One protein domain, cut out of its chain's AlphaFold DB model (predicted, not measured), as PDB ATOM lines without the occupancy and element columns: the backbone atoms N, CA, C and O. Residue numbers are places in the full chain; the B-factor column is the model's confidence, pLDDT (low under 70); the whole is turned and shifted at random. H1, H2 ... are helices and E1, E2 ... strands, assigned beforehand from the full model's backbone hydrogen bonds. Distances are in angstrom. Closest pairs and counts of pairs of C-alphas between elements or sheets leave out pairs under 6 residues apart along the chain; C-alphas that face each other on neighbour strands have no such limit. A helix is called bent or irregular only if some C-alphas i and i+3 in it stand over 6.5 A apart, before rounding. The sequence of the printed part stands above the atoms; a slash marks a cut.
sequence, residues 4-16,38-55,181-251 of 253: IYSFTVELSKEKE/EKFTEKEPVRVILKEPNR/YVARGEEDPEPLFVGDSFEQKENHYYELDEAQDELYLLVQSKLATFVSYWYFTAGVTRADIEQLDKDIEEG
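Overview. This is residues 4 to 16, 38 to 55 and 181 to 251 of the 253 residues of an uncharacterized protein of Crocinitomicaceae bacterium (UniProt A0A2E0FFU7). Two long strands, E1 and E2, pair as a twisted antiparallel ribbon that makes the longest axis, with the short strand E3 beside E2. The longest helix, H2, lies over one face of this small sheet along the ribbon; H3 packs on E1, and H1 meets H2 at a corner, away from the sheet. The printed part has 102 residues, with three named strands and then three named helices in the order E1 E2 E3 H1 H2 H3. The sheet's order is E1 - E2 - E3, antiparallel throughout, and the class is mixed, helices and strands. The whole is only just compact, close to loose, with a radius of gyration of the C-alphas of 15.1 A and spans of 52 by 36 by 26 A.

Arrangement. E1, residues 4 to 16, is an edge strand, antiparallel to its neighbour E2, residues 38 to 51, at 164 degrees; N 7 and O 48 are 3.0 A apart and N 42 and O 13 2.9 A, within hydrogen-bond range. E3, residues 181 to 184, is the other edge strand, antiparallel to E2 at 141 degrees, with N 49 and O 181 at 2.8 A. Residues 181 to 182 of E3 also pair, antiparallel, with residues 190 to 191. H1, residues 198 to 210, is not on the sheet and is apart from E1 and E2. H2, residues 214 to 232, is on the sheet at a height over the sheet of 9.9 A, over E1 and E2; on the local plane it runs along the strands, at 0 degrees to E1. The closest C-alphas of E1 and H2, those of Leu 11 and Leu 215, are 6.4 A apart. H1 and H2 only just touch, with 3 pairs of C-alphas within 8 A, and only at the corner by their link, through residues 208 to 209 and 216 to 217; the closest C-alphas, of Leu 208 and Tyr 216, are 6.6 A apart. They run opposite ways at a steep tilt of 46 degrees. H3, residues 238 to 250, is on the sheet too, and its closest C-alpha pair with E1 is that of Ile 4 and Arg 238, 6.0 A. H2 and H3 on one face of the sheet make two layers, one of strands and one of helices. H2 and H3 are close but not clearly touching, the C-alphas of Phe 226 and Ile 241 being closest at 6.8 A. Every O i to N i+4 pair is within hydrogen-bond range in H1 and H3, and 13 of 15 are in H2.

Along the chain. E1 runs 37.5 A from C-alpha 4 at (44.663, 49.256, -21.272), and E2 runs 39.4 A. E3 has four residues. H1 and H3 each measure 18.4 A. H2 measures 28.3 A, has a kink of 34 degrees near residue 221 and is irregular, with C-alphas 218 and 221 7.6 A apart. H3 ends with C-alpha 250 at (36.024, 29.976, -23.124).

Size, cuts and confidence. The two C-alphas farthest apart, those of Glu 38 and Ala 234, are 52.4 A apart. Residues 17 to 37 are not printed, with 5.7 A between C-alphas 16 and 38; residues 56 to 180 are not printed, with 18.4 A between C-alphas 55 and 181. Of the links that are printed whole, E3 to H1 is long, with 13 residues, and H1 to H2 and H2 to H3 are tight. The mean pLDDT of the printed part is 90.2, and residues 13 to 16 and 38 to 41 are under 70.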
ATOM      1  N   ILE A   4      45.171  50.125 -22.333       91.38
ATOM      2  CA  ILE A   4      44.663  49.256 -21.272       91.38
ATOM      3  C   ILE A   4      44.695  47.813 -21.780       91.38
ATOM      4  O   ILE A   4      45.253  46.926 -21.135       91.38
ATOM      5  N   TYR A   5      44.125  47.595 -22.968       95.69
ATOM      6  CA  TYR A   5      44.058  46.297 -23.626       95.69
ATOM      7  C   TYR A   5      43.763  46.460 -25.125       95.69
ATOM      8  O   TYR A   5      43.284  47.506 -25.568       95.69
ATOM      9  N   SER A   6      44.039  45.425 -25.914       95.12
ATOM     10  CA  SER A   6      43.635  45.342 -27.318       95.12
ATOM     11  C   SER A   6      43.376  43.895 -27.714       95.12
ATOM     12  O   SER A   6      44.039  42.986 -27.221       95.12
ATOM     13  N   PHE A   7      42.421  43.701 -28.619       94.81
ATOM     14  CA  PHE A   7      42.008  42.398 -29.137       94.81
ATOM     15  C   PHE A   7      41.697  42.505 -30.630       94.81
ATOM     16  O   PHE A   7      41.491  43.599 -31.153       94.81
ATOM     17  N   THR A   8      41.681  41.377 -31.335       94.31
ATOM     18  CA  THR A   8      41.412  41.339 -32.778       94.31
ATOM     19  C   THR A   8      40.098  40.631 -33.034       94.31
ATOM     20  O   THR A   8      39.831  39.589 -32.440       94.31
ATOM     21  N   VAL A   9      39.298  41.182 -33.942       92.81
ATOM     22  CA  VAL A   9      38.050  40.576 -34.402       92.81
ATOM     23  C   VAL A   9      38.070  40.388 -35.914       92.81
ATOM     24  O   VAL A   9      38.722  41.144 -36.634       92.81
ATOM     25  N   GLU A  10      37.377  39.365 -36.403       90.00
ATOM     26  CA  GLU A  10      37.264  39.088 -37.835       90.00
ATOM     27  C   GLU A  10      35.994  39.734 -38.394       90.00
ATOM     28  O   GLU A  10      34.886  39.297 -38.085       90.00
ATOM     29  N   LEU A  11      36.150  40.750 -39.243       86.06
ATOM     30  CA  LEU A  11      35.034  41.399 -39.924       86.06
ATOM     31  C   LEU A  11      34.762  40.707 -41.262       86.06
ATOM     32  O   LEU A  11      35.689  40.466 -42.039       86.06
ATOM     33  N   SER A  12      33.502  40.390 -41.551       78.38
ATOM     34  CA  SER A  12      33.125  39.767 -42.820       78.38
ATOM     35  C   SER A  12      32.948  40.840 -43.891       78.38
ATOM     36  O   SER A  12      32.200  41.788 -43.719       78.38
ATOM     37  N   LYS A  13      33.632  40.707 -45.027       68.19
ATOM     38  CA  LYS A  13      33.521  41.649 -46.145       68.19
ATOM     39  C   LYS A  13      33.132  40.904 -47.407       68.19
ATOM     40  O   LYS A  13      33.859  40.018 -47.860       68.19
ATOM     41  N   GLU A  14      31.995  41.261 -47.998       57.25
ATOM     42  CA  GLU A  14      31.643  40.774 -49.331       57.25
ATOM     43  C   GLU A  14      32.573  41.416 -50.370       57.25
ATOM     44  O   GLU A  14      32.596  42.635 -50.544       57.25
ATOM     45  N   LYS A  15      33.345  40.592 -51.079       53.53
ATOM     46  CA  LYS A  15      34.132  41.008 -52.243       53.53
ATOM     47  C   LYS A  15      33.633  40.286 -53.487       53.53
ATOM     48  O   LYS A  15      33.274  39.112 -53.459       53.53
ATOM     49  N   GLU A  16      33.639  40.990 -54.613       48.19
ATOM     50  CA  GLU A  16      33.360  40.399 -55.921       48.19
ATOM     51  C   GLU A  16      34.674  39.970 -56.579       48.19
ATOM     52  O   GLU A  16      35.563  40.792 -56.810       48.19
ATOM     53  N   GLU A  38      31.622  36.315 -59.042       56.50
ATOM     54  CA  GLU A  38      31.249  35.497 -57.889       56.50
ATOM     55  C   GLU A  38      31.508  36.313 -56.615       56.50
ATOM     56  O   GLU A  38      32.614  36.817 -56.395       56.50
ATOM     57  N   LYS A  39      30.459  36.500 -55.807       51.22
ATOM     58  CA  LYS A  39      30.550  37.144 -54.495       51.22
ATOM     59  C   LYS A  39      31.120  36.138 -53.506       51.22
ATOM     60  O   LYS A  39      30.577  35.044 -53.372       51.22
ATOM     61  N   PHE A  40      32.202  36.495 -52.829       57.44
ATOM     62  CA  PHE A  40      32.781  35.693 -51.758       57.44
ATOM     63  C   PHE A  40      32.987  36.560 -50.517       57.44
ATOM     64  O   PHE A  40      33.296  37.747 -50.615       57.44
ATOM     65  N   THR A  41      32.799  35.962 -49.347       64.56
ATOM     66  CA  THR A  41      33.007  36.620 -48.056       64.56
ATOM     67  C   THR A  41      34.450  36.400 -47.623       64.56
ATOM     68  O   THR A  41      34.872  35.260 -47.421       64.56
ATOM     69  N   GLU A  42      35.220  37.476 -47.501       72.12
ATOM     70  CA  GLU A  42      36.573  37.451 -46.944       72.12
ATOM     71  C   GLU A  42      36.544  37.998 -45.519       72.12
ATOM     72  O   GLU A  42      35.836  38.964 -45.242       72.12
ATOM     73  N   LYS A  43      37.303  37.380 -44.614       78.88
ATOM     74  CA  LYS A  43      37.421  37.836 -43.233       78.88
ATOM     75  C   LYS A  43      38.632  38.750 -43.088       78.88
ATOM     76  O   LYS A  43      39.759  38.315 -43.313       78.88
ATOM     77  N   GLU A  44      38.399  40.006 -42.733       85.62
ATOM     78  CA  GLU A  44      39.435  41.016 -42.532       85.62
ATOM     79  C   GLU A  44      39.683  41.203 -41.023       85.62
ATOM     80  O   GLU A  44      38.738  41.507 -40.290       85.62
ATOM     81  N   PRO A  45      40.917  41.001 -40.521       91.12
ATOM     82  CA  PRO A  45      41.212  41.193 -39.109       91.12
ATOM     83  C   PRO A  45      41.240  42.686 -38.768       91.12
ATOM     84  O   PRO A  45      42.014  43.455 -39.341       91.12
ATOM     85  N   VAL A  46      40.430  43.086 -37.791       94.12
ATOM     86  CA  VAL A  46      40.387  44.447 -37.252       94.12
ATOM     87  C   VAL A  46      40.877  44.416 -35.812       94.12
ATOM     88  O   VAL A  46      40.323  43.710 -34.968       94.12
ATOM     89  N   ARG A  47      41.927  45.184 -35.520       95.69
ATOM     90  CA  ARG A  47      42.457  45.325 -34.162       95.69
ATOM     91  C   ARG A  47      41.682  46.412 -33.433       95.69
ATOM     92  O   ARG A  47      41.747  47.576 -33.813       95.69
ATOM     93  N   VAL A  48      40.997  46.038 -32.364       96.94
ATOM     94  CA  VAL A  48      40.278  46.938 -31.462       96.94
ATOM     95  C   VAL A  48      41.188  47.284 -30.294       96.94
ATOM     96  O   VAL A  48      41.822  46.413 -29.696       96.94
ATOM     97  N   ILE A  49      41.281  48.568 -29.974       97.19
ATOM     98  CA  ILE A  49      42.227  49.097 -28.999       97.19
ATOM     99  C   ILE A  49      41.468  49.921 -27.971       97.19
ATOM    100  O   ILE A  49      40.791  50.888 -28.319       97.19
ATOM    101  N   LEU A  50      41.636  49.572 -26.696       96.81
ATOM    102  CA  LEU A  50      41.191  50.389 -25.579       96.81
ATOM    103  C   LEU A  50      42.380  51.191 -25.049       96.81
ATOM    104  O   LEU A  50      43.285  50.666 -24.391       96.81
ATOM    105  N   LYS A  51      42.393  52.481 -25.367       96.50
ATOM    106  CA  LYS A  51      43.448  53.413 -24.973       96.50
ATOM    107  C   LYS A  51      43.448  53.651 -23.460       96.50
ATOM    108  O   LYS A  51      42.398  53.837 -22.859       96.50
ATOM    109  N   GLU A  52      44.634  53.747 -22.861       94.94
ATOM    110  CA  GLU A  52      44.779  54.218 -21.478       94.94
ATOM    111  C   GLU A  52      44.446  55.719 -21.377       94.94
ATOM    112  O   GLU A  52      45.053  56.529 -22.096       94.94
ATOM    113  N   PRO A  53      43.484  56.125 -20.523       95.19
ATOM    114  CA  PRO A  53      43.130  57.525 -20.388       95.19
ATOM    115  C   PRO A  53      44.286  58.302 -19.778       95.19
ATOM    116  O   PRO A  53      44.880  57.915 -18.773       95.19
ATOM    117  N   ASN A  54      44.579  59.458 -20.363       95.25
ATOM    118  CA  ASN A  54      45.475  60.403 -19.715       95.25
ATOM    119  C   ASN A  54      44.741  61.163 -18.595       95.25
ATOM    120  O   ASN A  54      43.513  61.174 -18.519       95.25
ATOM    121  N   ARG A  55      45.500  61.869 -17.754       94.50
ATOM    122  CA  ARG A  55      44.948  62.653 -16.640       94.50
ATOM    123  C   ARG A  55      43.830  63.614 -17.057       94.50
ATOM    124  O   ARG A  55      42.846  63.732 -16.342       94.50
ATOM    125  N   TYR A 181      39.456  52.658 -30.142       97.56
ATOM    126  CA  TYR A 181      40.083  52.855 -31.446       97.56
ATOM    127  C   TYR A 181      40.099  51.543 -32.228       97.56
ATOM    128  O   TYR A 181      40.065  50.460 -31.642       97.56
ATOM    129  N   VAL A 182      40.198  51.641 -33.548       95.88
ATOM    130  CA  VAL A 182      40.344  50.505 -34.454       95.88
ATOM    131  C   VAL A 182      41.527  50.724 -35.386       95.88
ATOM    132  O   VAL A 182      41.818  51.847 -35.780       95.88
ATOM    133  N   ALA A 183      42.236  49.649 -35.710       93.56
ATOM    134  CA  ALA A 183      43.319  49.649 -36.685       93.56
ATOM    135  C   ALA A 183      43.129  48.481 -37.657       93.56
ATOM    136  O   ALA A 183      42.884  47.342 -37.239       93.56
ATOM    137  N   ARG A 184      43.235  48.769 -38.956       89.31
ATOM    138  CA  ARG A 184      43.112  47.790 -40.041       89.31
ATOM    139  C   ARG A 184      44.479  47.615 -40.696       89.31
ATOM    140  O   ARG A 184      45.032  48.547 -41.268       89.31
ATOM    141  N   GLY A 185      45.057  46.420 -40.588       82.38
ATOM    142  CA  GLY A 185      46.400  46.157 -41.111       82.38
ATOM    143  C   GLY A 185      47.477  47.050 -40.475       82.38
ATOM    144  O   GLY A 185      47.621  47.067 -39.255       82.38
ATOM    145  N   GLU A 186      48.244  47.755 -41.309       81.44
ATOM    146  CA  GLU A 186      49.325  48.665 -40.887       81.44
ATOM    147  C   GLU A 186      48.871  50.131 -40.750       81.44
ATOM    148  O   GLU A 186      49.705  51.014 -40.550       81.44
ATOM    149  N   GLU A 187      47.570  50.411 -40.881       85.06
ATOM    150  CA  GLU A 187      47.032  51.768 -40.757       85.06
ATOM    151  C   GLU A 187      47.124  52.297 -39.318       85.06
ATOM    152  O   GLU A 187      47.053  51.545 -38.338       85.06
ATOM    153  N   ASP A 188      47.266  53.621 -39.195       90.62
ATOM    154  CA  ASP A 188      47.240  54.292 -37.899       90.62
ATOM    155  C   ASP A 188      45.870  54.096 -37.218       90.62
ATOM    156  O   ASP A 188      44.839  54.206 -37.886       90.62
ATOM    157  N   PRO A 189      45.820  53.849 -35.894       94.62
ATOM    158  CA  PRO A 189      44.558  53.678 -35.186       94.62
ATOM    159  C   PRO A 189      43.636  54.898 -35.295       94.62
ATOM    160  O   PRO A 189      44.014  56.008 -34.910       94.62
ATOM    161  N   GLU A 190      42.394  54.668 -35.707       95.31
ATOM    162  CA  GLU A 190      41.338  55.679 -35.788       95.31
ATOM    163  C   GLU A 190      40.286  55.485 -34.682       95.31
ATOM    164  O   GLU A 190      40.092  54.362 -34.211       95.31
ATOM    165  N   PRO A 191      39.623  56.551 -34.196       96.56
ATOM    166  CA  PRO A 191      38.551  56.412 -33.213       96.56
ATOM    167  C   PRO A 191      37.406  55.558 -33.765       96.56
ATOM    168  O   PRO A 191      36.921  55.822 -34.861       96.56
ATOM    169  N   LEU A 192      36.921  54.591 -32.980       96.56
ATOM    170  CA  LEU A 192      35.725  53.820 -33.345       96.56
ATOM    171  C   LEU A 192      34.478  54.719 -33.384       96.56
ATOM    172  O   LEU A 192      33.595  54.544 -34.219       96.56
ATOM    173  N   PHE A 193      34.423  55.703 -32.483       97.50
ATOM    174  CA  PHE A 193      33.336  56.669 -32.394       97.50
ATOM    175  C   PHE A 193      33.829  58.059 -32.794       97.50
ATOM    176  O   PHE A 193      34.690  58.646 -32.130       97.50
ATOM    177  N   VAL A 194      33.287  58.576 -33.896       95.19
ATOM    178  CA  VAL A 194      33.726  59.830 -34.512       95.19
ATOM    179  C   VAL A 194      32.969  61.012 -33.909       95.19
ATOM    180  O   VAL A 194      31.767  60.948 -33.678       95.19
ATOM    181  N   GLY A 195      33.688  62.103 -33.643       95.50
ATOM    182  CA  GLY A 195      33.128  63.340 -33.101       95.50
ATOM    183  C   GLY A 195      34.136  64.109 -32.253       95.50
ATOM    184  O   GLY A 195      35.022  63.516 -31.633       95.50
ATOM    185  N   ASP A 196      33.984  65.430 -32.204       93.75
ATOM    186  CA  ASP A 196      34.832  66.325 -31.409       93.75
ATOM    187  C   ASP A 196      34.287  66.522 -29.988       93.75
ATOM    188  O   ASP A 196      35.046  66.796 -29.056       93.75
ATOM    189  N   SER A 197      32.971  66.373 -29.805       95.38
ATOM    190  CA  SER A 197      32.305  66.421 -28.503       95.38
ATOM    191  C   SER A 197      31.780  65.050 -28.080       95.38
ATOM    192  O   SER A 197      31.563  64.161 -28.907       95.38
ATOM    193  N   PHE A 198      31.529  64.884 -26.779       94.94
ATOM    194  CA  PHE A 198      30.903  63.666 -26.264       94.94
ATOM    195  C   PHE A 198      29.528  63.414 -26.898       94.94
ATOM    196  O   PHE A 198      29.244  62.293 -27.296       94.94
ATOM    197  N   GLU A 199      28.727  64.466 -27.078       95.94
ATOM    198  CA  GLU A 199      27.415  64.393 -27.731       95.94
ATOM    199  C   GLU A 199      27.512  63.926 -29.191       95.94
ATOM    200  O   GLU A 199      26.729  63.091 -29.626       95.94
ATOM    201  N   GLN A 200      28.501  64.405 -29.952       97.94
ATOM    202  CA  GLN A 200      28.698  63.958 -31.336       97.94
ATOM    203  C   GLN A 200      29.089  62.481 -31.410       97.94
ATOM    204  O   GLN A 200      28.551  61.748 -32.235       97.94
ATOM    205  N   LYS A 201      29.983  62.035 -30.520       98.12
ATOM    206  CA  LYS A 201      30.364  60.620 -30.443       98.12
ATOM    207  C   LYS A 201      29.204  59.734 -30.010       98.12
ATOM    208  O   LYS A 201      29.089  58.614 -30.489       98.12
ATOM    209  N   GLU A 202      28.362  60.229 -29.107       97.19
ATOM    210  CA  GLU A 202      27.146  59.543 -28.676       97.19
ATOM    211  C   GLU A 202      26.138  59.415 -29.824       97.19
ATOM    212  O   GLU A 202      25.573  58.343 -30.019       97.19
ATOM    213  N   ASN A 203      25.972  60.456 -30.642       97.94
ATOM    214  CA  ASN A 203      25.146  60.364 -31.846       97.94
ATOM    215  C   ASN A 203      25.700  59.321 -32.825       97.94
ATOM    216  O   ASN A 203      24.945  58.467 -33.273       97.94
ATOM    217  N   HIS A 204      27.013  59.316 -33.084       98.00
ATOM    218  CA  HIS A 204      27.631  58.297 -33.939       98.00
ATOM    219  C   HIS A 204      27.478  56.880 -33.361       98.00
ATOM    220  O   HIS A 204      27.254  55.927 -34.096       98.00
ATOM    221  N   TYR A 205      27.561  56.728 -32.037       97.50
ATOM    222  CA  TYR A 205      27.271  55.467 -31.355       97.50
ATOM    223  C   TYR A 205      25.847  54.966 -31.650       97.50
ATOM    224  O   TYR A 205      25.686  53.802 -32.015       97.50
ATOM    225  N   TYR A 206      24.833  55.834 -31.562       97.56
ATOM    226  CA  TYR A 206      23.459  55.460 -31.916       97.56
ATOM    227  C   TYR A 206      23.293  55.182 -33.413       97.56
ATOM    228  O   TYR A 206      22.604  54.236 -33.774       97.56
ATOM    229  N   GLU A 207      23.954  55.945 -34.287       98.00
ATOM    230  CA  GLU A 207      23.933  55.704 -35.735       98.00
ATOM    231  C   GLU A 207      24.479  54.312 -36.091       98.00
ATOM    232  O   GLU A 207      23.882  53.620 -36.915       98.00
ATOM    233  N   LEU A 208      25.575  53.876 -35.456       96.44
ATOM    234  CA  LEU A 208      26.136  52.533 -35.649       96.44
ATOM    235  C   LEU A 208      25.174  51.431 -35.177       96.44
ATOM    236  O   LEU A 208      25.040  50.408 -35.852       96.44
ATOM    237  N   ASP A 209      24.492  51.639 -34.047       95.44
ATOM    238  CA  ASP A 209      23.497  50.698 -33.521       95.44
ATOM    239  C   ASP A 209      22.270  50.597 -34.440       95.44
ATOM    240  O   ASP A 209      21.872  49.502 -34.845       95.44
ATOM    241  N   GLU A 210      21.712  51.734 -34.860       97.06
ATOM    242  CA  GLU A 210      20.572  51.791 -35.778       97.06
ATOM    243  C   GLU A 210      20.905  51.201 -37.155       97.06
ATOM    244  O   GLU A 210      20.077  50.511 -37.756       97.06
ATOM    245  N   ALA A 211      22.128  51.430 -37.643       96.12
ATOM    246  CA  ALA A 211      22.622  50.862 -38.892       96.12
ATOM    247  C   ALA A 211      22.974  49.369 -38.789       96.12
ATOM    248  O   ALA A 211      23.215  48.745 -39.823       96.12
ATOM    249  N   GLN A 212      22.989  48.799 -37.576       94.12
ATOM    250  CA  GLN A 212      23.452  47.434 -37.312       94.12
ATOM    251  C   GLN A 212      24.873  47.205 -37.854       94.12
ATOM    252  O   GLN A 212      25.142  46.196 -38.506       94.12
ATOM    253  N   ASP A 213      25.778  48.163 -37.613       94.25
ATOM    254  CA  ASP A 213      27.159  48.082 -38.088       94.25
ATOM    255  C   ASP A 213      27.853  46.817 -37.557       94.25
ATOM    256  O   ASP A 213      27.894  46.554 -36.354       94.25
ATOM    257  N   GLU A 214      28.402  46.014 -38.470       92.62
ATOM    258  CA  GLU A 214      28.928  44.685 -38.149       92.62
ATOM    259  C   GLU A 214      30.088  44.732 -37.150       92.62
ATOM    260  O   GLU A 214      30.173  43.892 -36.251       92.62
ATOM    261  N   LEU A 215      30.983  45.717 -37.291       93.12
ATOM    262  CA  LEU A 215      32.130  45.851 -36.403       93.12
ATOM    263  C   LEU A 215      31.666  46.287 -35.018       93.12
ATOM    264  O   LEU A 215      32.073  45.685 -34.026       93.12
ATOM    265  N   TYR A 216      30.799  47.295 -34.950       94.94
ATOM    266  CA  TYR A 216      30.207  47.775 -33.708       94.94
ATOM    267  C   TYR A 216      29.493  46.653 -32.948       94.94
ATOM    268  O   TYR A 216      29.797  46.429 -31.773       94.94
ATOM    269  N   LEU A 217      28.617  45.894 -33.616       94.00
ATOM    270  CA  LEU A 217      27.878  44.788 -33.003       94.00
ATOM    271  C   LEU A 217      28.807  43.720 -32.414       94.00
ATOM    272  O   LEU A 217      28.514  43.167 -31.353       94.00
ATOM    273  N   LEU A 218      29.934  43.460 -33.078       93.25
ATOM    274  CA  LEU A 218      30.917  42.466 -32.658       93.25
ATOM    275  C   LEU A 218      31.713  42.895 -31.417       93.25
ATOM    276  O   LEU A 218      32.150  42.047 -30.642       93.25
ATOM    277  N   VAL A 219      31.909  44.203 -31.212       95.31
ATOM    278  CA  VAL A 219      32.846  44.720 -30.196       95.31
ATOM    279  C   VAL A 219      32.163  45.416 -29.021       95.31
ATOM    280  O   VAL A 219      32.757  45.483 -27.943       95.31
ATOM    281  N   GLN A 220      30.932  45.916 -29.182       93.75
ATOM    282  CA  GLN A 220      30.267  46.789 -28.205       93.75
ATOM    283  C   GLN A 220      30.199  46.195 -26.788       93.75
ATOM    284  O   GLN A 220      30.610  46.841 -25.822       93.75
ATOM    285  N   SER A 221      29.764  44.939 -26.652       93.88
ATOM    286  CA  SER A 221      29.594  44.272 -25.354       93.88
ATOM    287  C   SER A 221      30.931  44.011 -24.669       93.88
ATOM    288  O   SER A 221      31.051  44.124 -23.448       93.88
ATOM    289  N   LYS A 222      31.956  43.698 -25.465       94.81
ATOM    290  CA  LYS A 222      33.313  43.423 -24.993       94.81
ATOM    291  C   LYS A 222      33.995  44.708 -24.522       94.81
ATOM    292  O   LYS A 222      34.538  44.747 -23.420       94.81
ATOM    293  N   LEU A 223      33.853  45.798 -25.281       96.50
ATOM    294  CA  LEU A 223      34.306  47.134 -24.879       96.50
ATOM    295  C   LEU A 223      33.632  47.601 -23.585       96.50
ATOM    296  O   LEU A 223      34.324  48.024 -22.660       96.50
ATOM    297  N   ALA A 224      32.304  47.488 -23.493       94.44
ATOM    298  CA  ALA A 224      31.564  47.864 -22.291       94.44
ATOM    299  C   ALA A 224      32.011  47.048 -21.067       94.44
ATOM    300  O   ALA A 224      32.230  47.617 -19.996       94.44
ATOM    301  N   THR A 225      32.210  45.737 -21.233       94.94
ATOM    302  CA  THR A 225      32.698  44.841 -20.174       94.94
ATOM    303  C   THR A 225      34.094  45.237 -19.698       94.94
ATOM    304  O   THR A 225      34.300  45.425 -18.499       94.94
ATOM    305  N   PHE A 226      35.048  45.436 -20.610       95.50
ATOM    306  CA  PHE A 226      36.428  45.773 -20.247       95.50
ATOM    307  C   PHE A 226      36.552  47.146 -19.597       95.50
ATOM    308  O   PHE A 226      37.246  47.285 -18.590       95.50
ATOM    309  N   VAL A 227      35.845  48.151 -20.120       95.81
ATOM    310  CA  VAL A 227      35.824  49.486 -19.508       95.81
ATOM    311  C   VAL A 227      35.174  49.437 -18.130       95.81
ATOM    312  O   VAL A 227      35.698  50.045 -17.200       95.81
ATOM    313  N   SER A 228      34.080  48.691 -17.963       93.56
ATOM    314  CA  SER A 228      33.427  48.536 -16.658       93.56
ATOM    315  C   SER A 228      34.346  47.848 -15.652       93.56
ATOM    316  O   SER A 228      34.495  48.328 -14.529       93.56
ATOM    317  N   TYR A 229      35.006  46.758 -16.052       93.69
ATOM    318  CA  TYR A 229      35.952  46.046 -15.195       93.69
ATOM    319  C   TYR A 229      37.108  46.952 -14.759       93.69
ATOM    320  O   TYR A 229      37.410  47.024 -13.568       93.69
ATOM    321  N   TRP A 230      37.685  47.702 -15.703       93.62
ATOM    322  CA  TRP A 230      38.724  48.695 -15.431       93.62
ATOM    323  C   TRP A 230      38.242  49.823 -14.507       93.62
ATOM    324  O   TRP A 230      38.957  50.210 -13.588       93.62
ATOM    325  N   TYR A 231      37.026  50.333 -14.717       91.38
ATOM    326  CA  TYR A 231      36.470  51.446 -13.948       91.38
ATOM    327  C   TYR A 231      36.162  51.066 -12.492       91.38
ATOM    328  O   TYR A 231      36.420  51.849 -11.578       91.38
ATOM    329  N   PHE A 232      35.606  49.873 -12.258       87.81
ATOM    330  CA  PHE A 232      35.194  49.444 -10.918       87.81
ATOM    331  C   PHE A 232      36.311  48.798 -10.101       87.81
ATOM    332  O   PHE A 232      36.234  48.781  -8.869       87.81
ATOM    333  N   THR A 233      37.344  48.273 -10.754       87.00
ATOM    334  CA  THR A 233      38.404  47.527 -10.077       87.00
ATOM    335  C   THR A 233      39.642  48.404  -9.920       87.00
ATOM    336  O   THR A 233      40.256  48.857 -10.883       87.00
ATOM    337  N   ALA A 234      40.038  48.654  -8.674       80.50
ATOM    338  CA  ALA A 234      41.235  49.436  -8.396       80.50
ATOM    339  C   ALA A 234      42.500  48.649  -8.778       80.50
ATOM    340  O   ALA A 234      42.706  47.534  -8.303       80.50
ATOM    341  N   GLY A 235      43.377  49.258  -9.580       84.50
ATOM    342  CA  GLY A 235      44.690  48.690  -9.905       84.50
ATOM    343  C   GLY A 235      44.676  47.566 -10.942       84.50
ATOM    344  O   GLY A 235      45.597  46.754 -10.935       84.50
ATOM    345  N   VAL A 236      43.668  47.524 -11.823       90.06
ATOM    346  CA  VAL A 236      43.602  46.560 -12.936       90.06
ATOM    347  C   VAL A 236      44.856  46.627 -13.791       90.06
ATOM    348  O   VAL A 236      45.245  47.690 -14.281       90.06
ATOM    349  N   THR A 237      45.462  45.468 -14.002       92.06
ATOM    350  CA  THR A 237      46.579  45.289 -14.919       92.06
ATOM    351  C   THR A 237      46.092  44.762 -16.265       92.06
ATOM    352  O   THR A 237      45.008  44.192 -16.390       92.06
ATOM    353  N   ARG A 238      46.933  44.897 -17.294       92.69
ATOM    354  CA  ARG A 238      46.663  44.312 -18.613       92.69
ATOM    355  C   ARG A 238      46.422  42.797 -18.544       92.69
ATOM    356  O   ARG A 238      45.570  42.296 -19.267       92.69
ATOM    357  N   ALA A 239      47.153  42.092 -17.677       94.06
ATOM    358  CA  ALA A 239      47.024  40.645 -17.511       94.06
ATOM    359  C   ALA A 239      45.657  40.245 -16.931       94.06
ATOM    360  O   ALA A 239      45.114  39.215 -17.315       94.06
ATOM    361  N   ASP A 240      45.074  41.075 -16.062       94.00
ATOM    362  CA  ASP A 240      43.744  40.812 -15.501       94.00
ATOM    363  C   ASP A 240      42.658  40.897 -16.582       94.00
ATOM    364  O   ASP A 240      41.737  40.085 -16.605       94.00
ATOM    365  N   ILE A 241      42.779  41.859 -17.503       94.44
ATOM    366  CA  ILE A 241      41.845  42.005 -18.629       94.44
ATOM    367  C   ILE A 241      42.052  40.892 -19.654       94.44
ATOM    368  O   ILE A 241      41.080  40.390 -20.202       94.44
ATOM    369  N   GLU A 242      43.294  40.471 -19.888       95.25
ATOM    370  CA  GLU A 242      43.596  39.332 -20.761       95.25
ATOM    371  C   GLU A 242      42.999  38.025 -20.227       95.25
ATOM    372  O   GLU A 242      42.453  37.234 -20.994       95.25
ATOM    373  N   GLN A 243      43.056  37.815 -18.909       94.62
ATOM    374  CA  GLN A 243      42.416  36.667 -18.279       94.62
ATOM    375  C   GLN A 243      40.889  36.749 -18.379       94.62
ATOM    376  O   GLN A 243      40.263  35.765 -18.761       94.62
ATOM    377  N   LEU A 244      40.299  37.921 -18.113       93.81
ATOM    378  CA  LEU A 244      38.863  38.141 -18.296       93.81
ATOM    379  C   LEU A 244      38.430  37.876 -19.743       93.81
ATOM    380  O   LEU A 244      37.400  37.249 -19.965       93.81
ATOM    381  N   ASP A 245      39.213  38.334 -20.720       94.94
ATOM    382  CA  ASP A 245      38.948  38.078 -22.132       94.94
ATOM    383  C   ASP A 245      38.922  36.573 -22.423       94.94
ATOM    384  O   ASP A 245      37.954  36.036 -22.959       94.94
ATOM    385  N   LYS A 246      39.957  35.864 -21.973       94.56
ATOM    386  CA  LYS A 246      40.040  34.415 -22.123       94.56
ATOM    387  C   LYS A 246      38.840  33.700 -21.496       94.56
ATOM    388  O   LYS A 246      38.288  32.797 -22.119       94.56
ATOM    389  N   ASP A 247      38.425  34.105 -20.299       92.62
ATOM    390  CA  ASP A 247      37.278  33.499 -19.625       92.62
ATOM    391  C   ASP A 247      35.974  33.733 -20.404       92.62
ATOM    392  O   ASP A 247      35.159  32.814 -20.504       92.62
ATOM    393  N   ILE A 248      35.799  34.912 -21.016       91.31
ATOM    394  CA  ILE A 248      34.658  35.218 -21.895       91.31
ATOM    395  C   ILE A 248      34.656  34.299 -23.124       91.31
ATOM    396  O   ILE A 248      33.626  33.701 -23.429       91.31
ATOM    397  N   GLU A 249      35.792  34.157 -23.811       90.31
ATOM    398  CA  GLU A 249      35.901  33.336 -25.030       90.31
ATOM    399  C   GLU A 249      35.750  31.829 -24.747       90.31
ATOM    400  O   GLU A 249      35.236  31.079 -25.578       90.31
ATOM    401  N   GLU A 250      36.166  31.370 -23.562       92.44
ATOM    402  CA  GLU A 250      36.024  29.976 -23.124       92.44
ATOM    403  C   GLU A 250      34.651  29.672 -22.489       92.44
ATOM    404  O   GLU A 250      34.319  28.503 -22.286       92.44
ATOM    405  N   GLY A 251      33.832  30.694 -22.208       85.38
ATOM    406  CA  GLY A 251      32.522  30.543 -21.569       85.38
ATOM    407  C   GLY A 251      32.593  30.212 -20.073       85.38
ATOM    408  O   GLY A 251      31.702  29.542 -19.550       85.38
TER     409      GLY A 251